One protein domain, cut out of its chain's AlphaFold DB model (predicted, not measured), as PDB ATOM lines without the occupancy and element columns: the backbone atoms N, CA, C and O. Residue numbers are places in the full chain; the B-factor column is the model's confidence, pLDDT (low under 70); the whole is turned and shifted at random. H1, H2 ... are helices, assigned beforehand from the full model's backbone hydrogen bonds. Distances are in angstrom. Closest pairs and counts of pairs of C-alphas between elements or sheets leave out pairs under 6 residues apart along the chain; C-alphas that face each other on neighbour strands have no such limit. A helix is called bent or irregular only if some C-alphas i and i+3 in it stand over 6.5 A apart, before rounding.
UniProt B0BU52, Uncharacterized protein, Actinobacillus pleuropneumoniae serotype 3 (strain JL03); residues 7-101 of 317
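AT A GLANCE: This is residues 7 to 101 of the 317 residues of an uncharacterized protein of Actinobacillus pleuropneumoniae serotype 3 (strain JL03) (UniProt B0BU52). The long helix H2 forms the core, with H1 and H3 packed on opposite sides of it and H4 alongside. H1 and H2 make a hairpin; H5 turns off after H4 toward H1. The printed part has 95 residues with five named helices, H1 to H5 in order: all helix, compact, radius of gyration of the C-alphas 13.5 A, spans 37 by 29 by 23 A.

IN THESE COORDINATES: Find C-alpha 11 at (132.331, 120.270, 121.275); H1 runs to residue 25, irregular, with C-alphas 16 and 19 8.5 A apart. H2, residues 33 to 53, measures 30.6 A; H3 is 59 to 70, H4 78 to 89, H5 91 to 100, ending at (131.899, 131.925, 127.764).

HOW THE PARTS SIT: At the hub, H2, look for the closest C-alphas: Asn 13 of H1 and Phe 43, 6.2 A; Leu 35 and Cys 80 of H4, 6.2 A; Ile 48 and Val 61 of H3, 7.2 A. H2 touches H3 with residues 41 to 48 alone. H4 runs the same way as H2, a shallow tilt of 8 degrees. O i to N i+4 pairs are within hydrogen-bond range throughout H2 to H5, but 6 of 11 in H1.

THE WHOLE: The printed part has no cut and no long link. Confidence is under 70 at residues 18 to 20, 27, 74 to 75 and 101.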
ATOM      1  N   LYS A   7     130.571 114.852 120.010       77.50
ATOM      2  CA  LYS A   7     130.120 116.214 119.702       77.50
ATOM      3  C   LYS A   7     129.467 116.945 120.881       77.50
ATOM      4  O   LYS A   7     129.600 118.159 120.982       77.50
ATOM      5  N   GLU A   8     128.750 116.242 121.754       79.31
ATOM      6  CA  GLU A   8     128.067 116.844 122.909       79.31
ATOM      7  C   GLU A   8     128.982 116.962 124.130       79.31
ATOM      8  O   GLU A   8     128.842 117.886 124.932       79.31
ATOM      9  N   ILE A   9     129.927 116.032 124.272       82.88
ATOM     10  CA  ILE A   9     130.830 115.969 125.424       82.88
ATOM     11  C   ILE A   9     132.040 116.892 125.225       82.88
ATOM     12  O   ILE A   9     132.413 117.623 126.147       82.88
ATOM     13  N   CYS A  10     132.626 116.868 124.024       86.44
ATOM     14  CA  CYS A  10     133.833 117.606 123.659       86.44
ATOM     15  C   CYS A  10     133.619 118.479 122.399       86.44
ATOM     16  O   CYS A  10     134.278 118.263 121.375       86.44
ATOM     17  N   PRO A  11     132.682 119.446 122.431       85.75
ATOM     18  CA  PRO A  11     132.331 120.270 121.275       85.75
ATOM     19  C   PRO A  11     133.475 121.152 120.759       85.75
ATOM     20  O   PRO A  11     133.505 121.423 119.562       85.75
ATOM     21  N   PHE A  12     134.411 121.597 121.608       87.31
ATOM     22  CA  PHE A  12     135.512 122.469 121.180       87.31
ATOM     23  C   PHE A  12     136.467 121.718 120.251       87.31
ATOM     24  O   PHE A  12     136.718 122.146 119.124       87.31
ATOM     25  N   ASN A  13     136.970 120.558 120.677       86.88
ATOM     26  CA  ASN A  13     137.855 119.766 119.826       86.88
ATOM     27  C   ASN A  13     137.110 119.107 118.675       86.88
ATOM     28  O   ASN A  13     137.692 118.978 117.604       86.88
ATOM     29  N   TYR A  14     135.832 118.759 118.846       85.06
ATOM     30  CA  TYR A  14     135.006 118.321 117.725       85.06
ATOM     31  C   TYR A  14     134.946 119.413 116.645       85.06
ATOM     32  O   TYR A  14     135.240 119.156 115.486       85.06
ATOM     33  N   TYR A  15     134.674 120.667 117.013       84.06
ATOM     34  CA  TYR A  15     134.638 121.773 116.053       84.06
ATOM     35  C   TYR A  15     135.983 122.015 115.343       84.06
ATOM     36  O   TYR A  15     136.000 122.351 114.163       84.06
ATOM     37  N   HIS A  16     137.109 121.823 116.039       81.81
ATOM     38  CA  HIS A  16     138.441 122.130 115.504       81.81
ATOM     39  C   HIS A  16     139.178 120.959 114.834       81.81
ATOM     40  O   HIS A  16     140.142 121.222 114.120       81.81
ATOM     41  N   LEU A  17     138.790 119.702 115.079       79.69
ATOM     42  CA  LEU A  17     139.551 118.515 114.652       79.69
ATOM     43  C   LEU A  17     138.714 117.400 114.010       79.69
ATOM     44  O   LEU A  17     139.305 116.385 113.650       79.69
ATOM     45  N   ASN A  18     137.381 117.516 113.894       68.12
ATOM     46  CA  ASN A  18     136.547 116.354 113.541       68.12
ATOM     47  C   ASN A  18     136.991 115.633 112.258       68.12
ATOM     48  O   ASN A  18     137.059 114.410 112.252       68.12
ATOM     49  N   SER A  19     137.328 116.383 111.205       63.16
ATOM     50  CA  SER A  19     137.785 115.808 109.931       63.16
ATOM     51  C   SER A  19     139.084 115.020 110.077       63.16
ATOM     52  O   SER A  19     139.200 113.918 109.560       63.16
ATOM     53  N   ASP A  20     140.044 115.555 110.828       66.62
ATOM     54  CA  ASP A  20     141.364 114.942 110.968       66.62
ATOM     55  C   ASP A  20     141.322 113.743 111.922       66.62
ATOM     56  O   ASP A  20     142.109 112.812 111.782       66.62
ATOM     57  N   PHE A  21     140.411 113.751 112.902       72.31
ATOM     58  CA  PHE A  21     140.294 112.691 113.901       72.31
ATOM     59  C   PHE A  21     139.585 111.439 113.369       72.31
ATOM     60  O   PHE A  21     140.025 110.333 113.677       72.31
ATOM     61  N   GLU A  22     138.530 111.597 112.563       73.31
ATOM     62  CA  GLU A  22     137.828 110.474 111.924       73.31
ATOM     63  C   GLU A  22     138.749 109.733 110.931       73.31
ATOM     64  O   GLU A  22     138.840 108.505 110.987       73.31
ATOM     65  N   ASP A  23     139.553 110.465 110.150       71.12
ATOM     66  CA  ASP A  23     140.542 109.920 109.201       71.12
ATOM     67  C   ASP A  23     141.581 108.975 109.843       71.12
ATOM     68  O   ASP A  23     142.139 108.093 109.179       71.12
ATOM     69  N   PHE A  24     141.897 109.150 111.133       72.69
ATOM     70  CA  PHE A  24     142.849 108.272 111.818       72.69
ATOM     71  C   PHE A  24     142.287 106.873 112.065       72.69
ATOM     72  O   PHE A  24     143.063 105.915 112.056       72.69
ATOM     73  N   PHE A  25     140.971 106.732 112.239       71.88
ATOM     74  CA  PHE A  25     140.331 105.429 112.444       71.88
ATOM     75  C   PHE A  25     140.258 104.597 111.155       71.88
ATOM     76  O   PHE A  25     140.234 103.369 111.236       71.88
ATOM     77  N   ASP A  26     140.370 105.238 109.987       75.38
ATOM     78  CA  ASP A  26     140.421 104.588 108.670       75.38
ATOM     79  C   ASP A  26     141.817 104.042 108.296       75.38
ATOM     80  O   ASP A  26     142.028 103.514 107.202       75.38
ATOM     81  N   GLY A  27     142.787 104.107 109.218       68.31
ATOM     82  CA  GLY A  27     144.088 103.432 109.097       68.31
ATOM     83  C   GLY A  27     145.310 104.351 109.053       68.31
ATOM     84  O   GLY A  27     146.431 103.851 109.179       68.31
ATOM     85  N   ARG A  28     145.124 105.678 108.969       72.12
ATOM     86  CA  ARG A  28     146.228 106.664 108.958       72.12
ATOM     87  C   ARG A  28     147.033 106.731 110.254       72.12
ATOM     88  O   ARG A  28     148.168 107.202 110.246       72.12
ATOM     89  N   TYR A  29     146.509 106.196 111.356       73.44
ATOM     90  CA  TYR A  29     147.250 106.109 112.619       73.44
ATOM     91  C   TYR A  29     148.549 105.287 112.503       73.44
ATOM     92  O   TYR A  29     149.461 105.469 113.306       73.44
ATOM     93  N   LYS A  30     148.641 104.381 111.515       70.25
ATOM     94  CA  LYS A  30     149.852 103.588 111.241       70.25
ATOM     95  C   LYS A  30     150.961 104.405 110.577       70.25
ATOM     96  O   LYS A  30     152.121 104.020 110.672       70.25
ATOM     97  N   GLU A  31     150.600 105.496 109.908       70.94
ATOM     98  CA  GLU A  31     151.525 106.376 109.191       70.94
ATOM     99  C   GLU A  31     151.996 107.534 110.078       70.94
ATOM    100  O   GLU A  31     153.164 107.910 110.020       70.94
ATOM    101  N   ASP A  32     151.116 108.060 110.939       73.94
ATOM    102  CA  ASP A  32     151.424 109.181 111.834       73.94
ATOM    103  C   ASP A  32     150.812 108.978 113.232       73.94
ATOM    104  O   ASP A  32     149.825 109.602 113.636       73.94
ATOM    105  N   PHE A  33     151.409 108.052 113.991       79.12
ATOM    106  CA  PHE A  33     150.977 107.729 115.355       79.12
ATOM    107  C   PHE A  33     151.097 108.929 116.310       79.12
ATOM    108  O   PHE A  33     150.288 109.080 117.227       79.12
ATOM    109  N   GLY A  34     152.087 109.801 116.091       79.75
ATOM    110  CA  GLY A  34     152.320 110.973 116.934       79.75
ATOM    111  C   GLY A  34     151.163 111.967 116.868       79.75
ATOM    112  O   GLY A  34     150.722 112.465 117.904       79.75
ATOM    113  N   LEU A  35     150.629 112.218 115.672       79.38
ATOM    114  CA  LEU A  35     149.493 113.118 115.497       79.38
ATOM    115  C   LEU A  35     148.198 112.524 116.076       79.38
ATOM    116  O   LEU A  35     147.473 113.221 116.789       79.38
ATOM    117  N   PHE A  36     147.962 111.223 115.871       83.12
ATOM    118  CA  PHE A  36     146.838 110.511 116.490       83.12
ATOM    119  C   PHE A  36     146.876 110.590 118.027       83.12
ATOM    120  O   PHE A  36     145.864 110.904 118.660       83.12
ATOM    121  N   TYR A  37     148.051 110.370 118.629       83.50
ATOM    122  CA  TYR A  37     148.247 110.471 120.077       83.50
ATOM    123  C   TYR A  37     147.852 111.856 120.607       83.50
ATOM    124  O   TYR A  37     147.051 111.973 121.535       83.50
ATOM    125  N   ILE A  38     148.342 112.916 119.964       85.56
ATOM    126  CA  ILE A  38     148.041 114.302 120.334       85.56
ATOM    127  C   ILE A  38     146.545 114.621 120.202       85.56
ATOM    128  O   ILE A  38     145.983 115.274 121.085       85.56
ATOM    129  N   CYS A  39     145.872 114.142 119.152       84.12
ATOM    130  CA  CYS A  39     144.427 114.320 119.002       84.12
ATOM    131  C   CYS A  39     143.643 113.645 120.138       84.12
ATOM    132  O   CYS A  39     142.768 114.276 120.734       84.12
ATOM    133  N   CYS A  40     143.996 112.411 120.513       85.94
ATOM    134  CA  CYS A  40     143.388 111.721 121.655       85.94
ATOM    135  C   CYS A  40     143.557 112.514 122.960       85.94
ATOM    136  O   CYS A  40     142.604 112.673 123.725       85.94
ATOM    137  N   VAL A  41     144.745 113.070 123.192       87.12
ATOM    138  CA  VAL A  41     145.027 113.871 124.389       87.12
ATOM    139  C   VAL A  41     144.242 115.193 124.397       87.12
ATOM    140  O   VAL A  41     143.793 115.638 125.456       87.12
ATOM    141  N   ARG A  42     143.996 115.811 123.234       88.00
ATOM    142  CA  ARG A  42     143.124 116.997 123.119       88.00
ATOM    143  C   ARG A  42     141.703 116.703 123.586       88.00
ATOM    144  O   ARG A  42     141.172 117.426 124.434       88.00
ATOM    145  N   PHE A  43     141.117 115.618 123.086       88.94
ATOM    146  CA  PHE A  43     139.793 115.173 123.522       88.94
ATOM    147  C   PHE A  43     139.780 114.776 125.003       88.94
ATOM    148  O   PHE A  43     138.830 115.116 125.708       88.94
ATOM    149  N   LEU A  44     140.848 114.143 125.505       88.69
ATOM    150  CA  LEU A  44     141.008 113.809 126.922       88.69
ATOM    151  C   LEU A  44     140.987 115.062 127.810       88.69
ATOM    152  O   LEU A  44     140.276 115.090 128.816       88.69
ATOM    153  N   LYS A  45     141.722 116.117 127.435       88.94
ATOM    154  CA  LYS A  45     141.776 117.374 128.195       88.94
ATOM    155  C   LYS A  45     140.408 118.037 128.302       88.94
ATOM    156  O   LYS A  45     140.004 118.440 129.394       88.94
ATOM    157  N   GLU A  46     139.676 118.126 127.195       88.25
ATOM    158  CA  GLU A  46     138.321 118.684 127.209       88.25
ATOM    159  C   GLU A  46     137.347 117.799 127.997       88.25
ATOM    160  O   GLU A  46     136.523 118.317 128.753       88.25
ATOM    161  N   TYR A  47     137.492 116.475 127.911       88.44
ATOM    162  CA  TYR A  47     136.675 115.544 128.682       88.44
ATOM    163  C   TYR A  47     136.888 115.687 130.195       88.44
ATOM    164  O   TYR A  47     135.926 115.686 130.965       88.44
ATOM    165  N   ILE A  48     138.132 115.885 130.636       87.94
ATOM    166  CA  ILE A  48     138.445 116.184 132.041       87.94
ATOM    167  C   ILE A  48     137.726 117.457 132.485       87.94
ATOM    168  O   ILE A  48     137.074 117.462 133.529       87.94
ATOM    169  N   MET A  49     137.774 118.517 131.672       87.00
ATOM    170  CA  MET A  49     137.060 119.761 131.971       87.00
ATOM    171  C   MET A  49     135.538 119.554 132.008       87.00
ATOM    172  O   MET A  49     134.867 120.111 132.879       87.00
ATOM    173  N   TYR A  50     134.981 118.722 131.123       87.44
ATOM    174  CA  TYR A  50     133.569 118.335 131.158       87.44
ATOM    175  C   TYR A  50     133.193 117.642 132.478       87.44
ATOM    176  O   TYR A  50     132.219 118.043 133.125       87.44
ATOM    177  N   LEU A  51     133.980 116.652 132.912       86.38
ATOM    178  CA  LEU A  51     133.766 115.957 134.184       86.38
ATOM    179  C   LEU A  51     133.836 116.934 135.364       86.38
ATOM    180  O   LEU A  51     132.928 116.948 136.199       86.38
ATOM    181  N   SER A  52     134.831 117.827 135.382       84.75
ATOM    182  CA  SER A  52     134.957 118.863 136.411       84.75
ATOM    183  C   SER A  52     133.732 119.783 136.471       84.75
ATOM    184  O   SER A  52     133.226 120.045 137.563       84.75
ATOM    185  N   ARG A  53     133.174 120.213 135.325       82.38
ATOM    186  CA  ARG A  53     131.933 121.018 135.285       82.38
ATOM    187  C   ARG A  53     130.728 120.276 135.865       82.38
ATOM    188  O   ARG A  53     129.870 120.891 136.494       82.38
ATOM    189  N   LYS A  54     130.658 118.959 135.668       85.38
ATOM    190  CA  LYS A  54     129.603 118.097 136.225       85.38
ATOM    191  C   LYS A  54     129.874 117.660 137.670       85.38
ATOM    192  O   LYS A  54     129.049 116.943 138.227       85.38
ATOM    193  N   LYS A  55     130.983 118.100 138.283       84.62
ATOM    194  CA  LYS A  55     131.461 117.651 139.605       84.62
ATOM    195  C   LYS A  55     131.678 116.133 139.679       84.62
ATOM    196  O   LYS A  55     131.506 115.525 140.731       84.62
ATOM    197  N   LEU A  56     132.041 115.529 138.553       83.88
ATOM    198  CA  LEU A  56     132.406 114.123 138.442       83.88
ATOM    199  C   LEU A  56     133.931 114.007 138.386       83.88
ATOM    200  O   LEU A  56     134.610 114.874 137.836       83.88
ATOM    201  N   SER A  57     134.472 112.922 138.926       77.75
ATOM    202  CA  SER A  57     135.883 112.568 138.784       77.75
ATOM    203  C   SER A  57     135.998 111.130 138.299       77.75
ATOM    204  O   SER A  57     135.162 110.279 138.600       77.75
ATOM    205  N   ASN A  58     137.026 110.861 137.501       83.88
ATOM    206  CA  ASN A  58     137.318 109.519 137.034       83.88
ATOM    207  C   ASN A  58     138.817 109.271 137.201       83.88
ATOM    208  O   ASN A  58     139.630 109.879 136.509       83.88
ATOM    209  N   VAL A  59     139.158 108.376 138.130       83.94
ATOM    210  CA  VAL A  59     140.543 108.052 138.503       83.94
ATOM    211  C   VAL A  59     141.352 107.582 137.293       83.94
ATOM    212  O   VAL A  59     142.509 107.965 137.149       83.94
ATOM    213  N   PHE A  60     140.739 106.814 136.389       85.25
ATOM    214  CA  PHE A  60     141.393 106.330 135.175       85.25
ATOM    215  C   PHE A  60     141.746 107.479 134.225       85.25
ATOM    216  O   PHE A  60     142.870 107.574 133.747       85.25
ATOM    217  N   VAL A  61     140.812 108.405 134.015       85.25
ATOM    218  CA  VAL A  61     141.009 109.583 133.155       85.25
ATOM    219  C   VAL A  61     142.076 110.517 133.737       85.25
ATOM    220  O   VAL A  61     142.931 111.006 133.004       85.25
ATOM    221  N   SER A  62     142.068 110.730 135.058       82.69
ATOM    222  CA  SER A  62     143.108 111.499 135.754       82.69
ATOM    223  C   SER A  62     144.480 110.833 135.647       82.69
ATOM    224  O   SER A  62     145.471 111.516 135.421       82.69
ATOM    225  N   SER A  63     144.541 109.503 135.763       84.62
ATOM    226  CA  SER A  63     145.785 108.751 135.594       84.62
ATOM    227  C   SER A  63     146.342 108.878 134.176       84.62
ATOM    228  O   SER A  63     147.540 109.090 134.030       84.62
ATOM    229  N   LEU A  64     145.492 108.784 133.146       86.44
ATOM    230  CA  LEU A  64     145.902 108.964 131.748       86.44
ATOM    231  C   LEU A  64     146.474 110.361 131.489       86.44
ATOM    232  O   LEU A  64     147.448 110.506 130.755       86.44
ATOM    233  N   TRP A  65     145.879 111.388 132.098       87.06
ATOM    234  CA  TRP A  65     146.389 112.750 131.989       87.06
ATOM    235  C   TRP A  65     147.757 112.914 132.652       87.06
ATOM    236  O   TRP A  65     148.648 113.490 132.038       87.06
ATOM    237  N   ASN A  66     147.941 112.373 133.860       84.94
ATOM    238  CA  ASN A  66     149.226 112.438 134.558       84.94
ATOM    239  C   ASN A  66     150.330 111.718 133.770       84.94
ATOM    240  O   ASN A  66     151.428 112.245 133.646       84.94
ATOM    241  N   SER A  67     150.025 110.563 133.163       83.12
ATOM    242  CA  SER A  67     150.970 109.871 132.280       83.12
ATOM    243  C   SER A  67     151.401 110.748 131.099       83.12
ATOM    244  O   SER A  67     152.589 110.892 130.858       83.12
ATOM    245  N   PHE A  68     150.465 111.425 130.426       84.62
ATOM    246  CA  PHE A  68     150.806 112.382 129.363       84.62
ATOM    247  C   PHE A  68     151.588 113.611 129.872       84.62
ATOM    248  O   PHE A  68     152.382 114.228 129.148       84.62
ATOM    249  N   GLU A  69     151.339 114.030 131.110       80.88
ATOM    250  CA  GLU A  69     152.035 115.161 131.716       80.88
ATOM    251  C   GLU A  69     153.522 114.851 131.935       80.88
ATOM    252  O   GLU A  69     154.350 115.704 131.591       80.88
ATOM    253  N   ASP A  70     153.818 113.619 132.359       80.25
ATOM    254  CA  ASP A  70     155.154 113.087 132.662       80.25
ATOM    255  C   ASP A  70     155.875 112.438 131.459       80.25
ATOM    256  O   ASP A  70     157.068 112.138 131.548       80.25
ATOM    257  N   ASP A  71     155.185 112.221 130.335       78.62
ATOM    258  CA  ASP A  71     155.754 111.591 129.136       78.62
ATOM    259  C   ASP A  71     156.939 112.378 128.547       78.62
ATOM    260  O   ASP A  71     156.880 113.599 128.345       78.62
ATOM    261  N   ASP A  72     157.999 111.653 128.169       74.38
ATOM    262  CA  ASP A  72     159.132 112.226 127.443       74.38
ATOM    263  C   ASP A  72     158.761 112.496 125.974       74.38
ATOM    264  O   ASP A  72     158.737 111.613 125.115       74.38
ATOM    265  N   LEU A  73     158.491 113.767 125.680       73.31
ATOM    266  CA  LEU A  73     158.120 114.256 124.349       73.31
ATOM    267  C   LEU A  73     159.312 114.315 123.372       73.31
ATOM    268  O   LEU A  73     159.141 114.768 122.236       73.31
ATOM    269  N   SER A  74     160.517 113.894 123.781       69.50
ATOM    270  CA  SER A  74     161.730 113.895 122.948       69.50
ATOM    271  C   SER A  74     161.602 113.035 121.683       69.50
ATOM    272  O   SER A  74     162.173 113.389 120.651       69.50
ATOM    273  N   LEU A  75     160.797 111.968 121.743       67.12
ATOM    274  CA  LEU A  75     160.569 110.996 120.666       67.12
ATOM    275  C   LEU A  75     159.556 111.454 119.597       67.12
ATOM    276  O   LEU A  75     159.365 110.758 118.601       67.12
ATOM    277  N   LEU A  76     158.894 112.601 119.787       75.81
ATOM    278  CA  LEU A  76     157.864 113.115 118.875       75.81
ATOM    279  C   LEU A  76     158.414 114.161 117.886       75.81
ATOM    280  O   LEU A  76     159.382 114.864 118.172       75.81
ATOM    281  N   ASP A  77     157.742 114.314 116.738       79.19
ATOM    282  CA  ASP A  77     158.020 115.387 115.769       79.19
ATOM    283  C   ASP A  77     157.803 116.784 116.399       79.19
ATOM    284  O   ASP A  77     156.967 116.976 117.289       79.19
ATOM    285  N   GLU A  78     158.510 117.798 115.900       78.88
ATOM    286  CA  GLU A  78     158.436 119.188 116.381       78.88
ATOM    287  C   GLU A  78     157.021 119.785 116.288       78.88
ATOM    288  O   GLU A  78     156.632 120.664 117.066       78.88
ATOM    289  N   ARG A  79     156.199 119.306 115.348       78.69
ATOM    290  CA  ARG A  79     154.775 119.676 115.254       78.69
ATOM    291  C   ARG A  79     153.966 119.133 116.433       78.69
ATOM    292  O   ARG A  79     153.201 119.882 117.044       78.69
ATOM    293  N   CYS A  80     154.185 117.872 116.792       81.06
ATOM    294  CA  CYS A  80     153.516 117.208 117.907       81.06
ATOM    295  C   CYS A  80     153.933 117.818 119.252       81.06
ATOM    296  O   CYS A  80     153.077 118.058 120.099       81.06
ATOM    297  N   LYS A  81     155.212 118.188 119.420       83.00
ATOM    298  CA  LYS A  81     155.697 118.903 120.616       83.00
ATOM    299  C   LYS A  81     155.006 120.251 120.825       83.00
ATOM    300  O   LYS A  81     154.619 120.586 121.944       83.00
ATOM    301  N   ARG A  82     154.814 121.032 119.756       82.75
ATOM    302  CA  ARG A  82     154.098 122.319 119.828       82.75
ATOM    303  C   ARG A  82     152.640 122.140 120.238       82.75
ATOM    304  O   ARG A  82     152.171 122.852 121.121       82.75
ATOM    305  N   GLN A  83     151.952 121.161 119.654       83.94
ATOM    306  CA  GLN A  83     150.577 120.838 120.037       83.94
ATOM    307  C   GLN A  83     150.491 120.325 121.482       83.94
ATOM    308  O   GLN A  83     149.627 120.774 122.227       83.94
ATOM    309  N   ALA A  84     151.420 119.474 121.929       84.06
ATOM    310  CA  ALA A  84     151.485 119.028 123.322       84.06
ATOM    311  C   ALA A  84     151.630 120.206 124.302       84.06
ATOM    312  O   ALA A  84     150.925 120.272 125.310       84.06
ATOM    313  N   ASN A  85     152.491 121.177 123.983       84.81
ATOM    314  CA  ASN A  85     152.660 122.387 124.790       84.81
ATOM    315  C   ASN A  85     151.399 123.262 124.819       84.81
ATOM    316  O   ASN A  85     151.025 123.742 125.891       84.81
ATOM    317  N   TYR A  86     150.721 123.425 123.681       87.88
ATOM    318  CA  TYR A  86     149.434 124.121 123.600       87.88
ATOM    319  C   TYR A  86     148.378 123.459 124.501       87.88
ATOM    320  O   TYR A  86     147.719 124.139 125.287       87.88
ATOM    321  N   ILE A  87     148.280 122.125 124.473       87.44
ATOM    322  CA  ILE A  87     147.338 121.358 125.304       87.44
ATOM    323  C   ILE A  87     147.611 121.546 126.800       87.44
ATOM    324  O   ILE A  87     146.674 121.686 127.592       87.44
ATOM    325  N   LYS A  88     148.891 121.551 127.194       84.31
ATOM    326  CA  LYS A  88     149.299 121.717 128.595       84.31
ATOM    327  C   LYS A  88     149.030 123.140 129.112       84.31
ATOM    328  O   LYS A  88     148.662 123.281 130.275       84.31
ATOM    329  N   LYS A  89     149.195 124.178 128.280       84.69
ATOM    330  CA  LYS A  89     149.244 125.580 128.745       84.69
ATOM    331  C   LYS A  89     148.065 126.457 128.317       84.69
ATOM    332  O   LYS A  89     147.534 127.188 129.144       84.69
ATOM    333  N   GLU A  90     147.676 126.410 127.049       85.81
ATOM    334  CA  GLU A  90     146.827 127.440 126.424       85.81
ATOM    335  C   GLU A  90     145.401 126.941 126.174       85.81
ATOM    336  O   GLU A  90     144.430 127.643 126.450       85.81
ATOM    337  N   MET A  91     145.259 125.675 125.782       86.31
ATOM    338  CA  MET A  91     143.989 125.071 125.379       86.31
ATOM    339  C   MET A  91     142.870 125.196 126.422       86.31
ATOM    340  O   MET A  91     141.702 125.320 126.065       86.31
ATOM    341  N   GLY A  92     143.200 125.171 127.717       84.50
ATOM    342  CA  GLY A  92     142.205 125.355 128.775       84.50
ATOM    343  C   GLY A  92     141.543 126.736 128.737       84.50
ATOM    344  O   GLY A  92     140.343 126.841 128.978       84.50
ATOM    345  N   VAL A  93     142.302 127.781 128.399       83.00
ATOM    346  CA  VAL A  93     141.805 129.159 128.281       83.00
ATOM    347  C   VAL A  93     140.936 129.305 127.036       83.00
ATOM    348  O   VAL A  93     139.847 129.868 127.117       83.00
ATOM    349  N   ASP A  94     141.357 128.725 125.915       85.50
ATOM    350  CA  ASP A  94     140.591 128.773 124.666       85.50
ATOM    351  C   ASP A  94     139.274 128.005 124.767       85.50
ATOM    352  O   ASP A  94     138.239 128.483 124.300       85.50
ATOM    353  N   ILE A  95     139.280 126.866 125.469       85.69
ATOM    354  CA  ILE A  95     138.056 126.161 125.847       85.69
ATOM    355  C   ILE A  95     137.157 127.105 126.651       85.69
ATOM    356  O   ILE A  95     135.996 127.284 126.297       85.69
ATOM    357  N   LEU A  96     137.654 127.749 127.710       82.56
ATOM    358  CA  LEU A  96     136.830 128.659 128.515       82.56
ATOM    359  C   LEU A  96     136.241 129.799 127.671       82.56
ATOM    360  O   LEU A  96     135.040 130.040 127.761       82.56
ATOM    361  N   ASN A  97     137.035 130.430 126.807       81.50
ATOM    362  CA  ASN A  97     136.566 131.480 125.897       81.50
ATOM    363  C   ASN A  97     135.495 130.976 124.919       81.50
ATOM    364  O   ASN A  97     134.514 131.677 124.671       81.50
ATOM    365  N   PHE A  98     135.628 129.748 124.410       83.62
ATOM    366  CA  PHE A  98     134.625 129.122 123.549       83.62
ATOM    367  C   PHE A  98     133.277 128.928 124.265       83.62
ATOM    368  O   PHE A  98     132.227 129.188 123.682       83.62
ATOM    369  N   TYR A  99     133.287 128.516 125.540       79.25
ATOM    370  CA  TYR A  99     132.056 128.326 126.325       79.25
ATOM    371  C   TYR A  99     131.470 129.640 126.878       79.25
ATOM    372  O   TYR A  99     130.256 129.729 127.053       79.25
ATOM    373  N   PHE A 100     132.304 130.644 127.167       74.19
ATOM    374  CA  PHE A 100     131.899 131.925 127.764       74.19
ATOM    375  C   PHE A 100     131.716 133.073 126.766       74.19
ATOM    376  O   PHE A 100     131.538 134.203 127.215       74.19
ATOM    377  N   GLY A 101     131.766 132.809 125.455       69.38
ATOM    378  CA  GLY A 101     131.749 133.841 124.410       69.38
ATOM    379  C   GLY A 101     130.750 134.989 124.637       69.38
ATOM    380  O   GLY A 101     129.716 134.804 125.281       69.38
TER     381      GLY A 101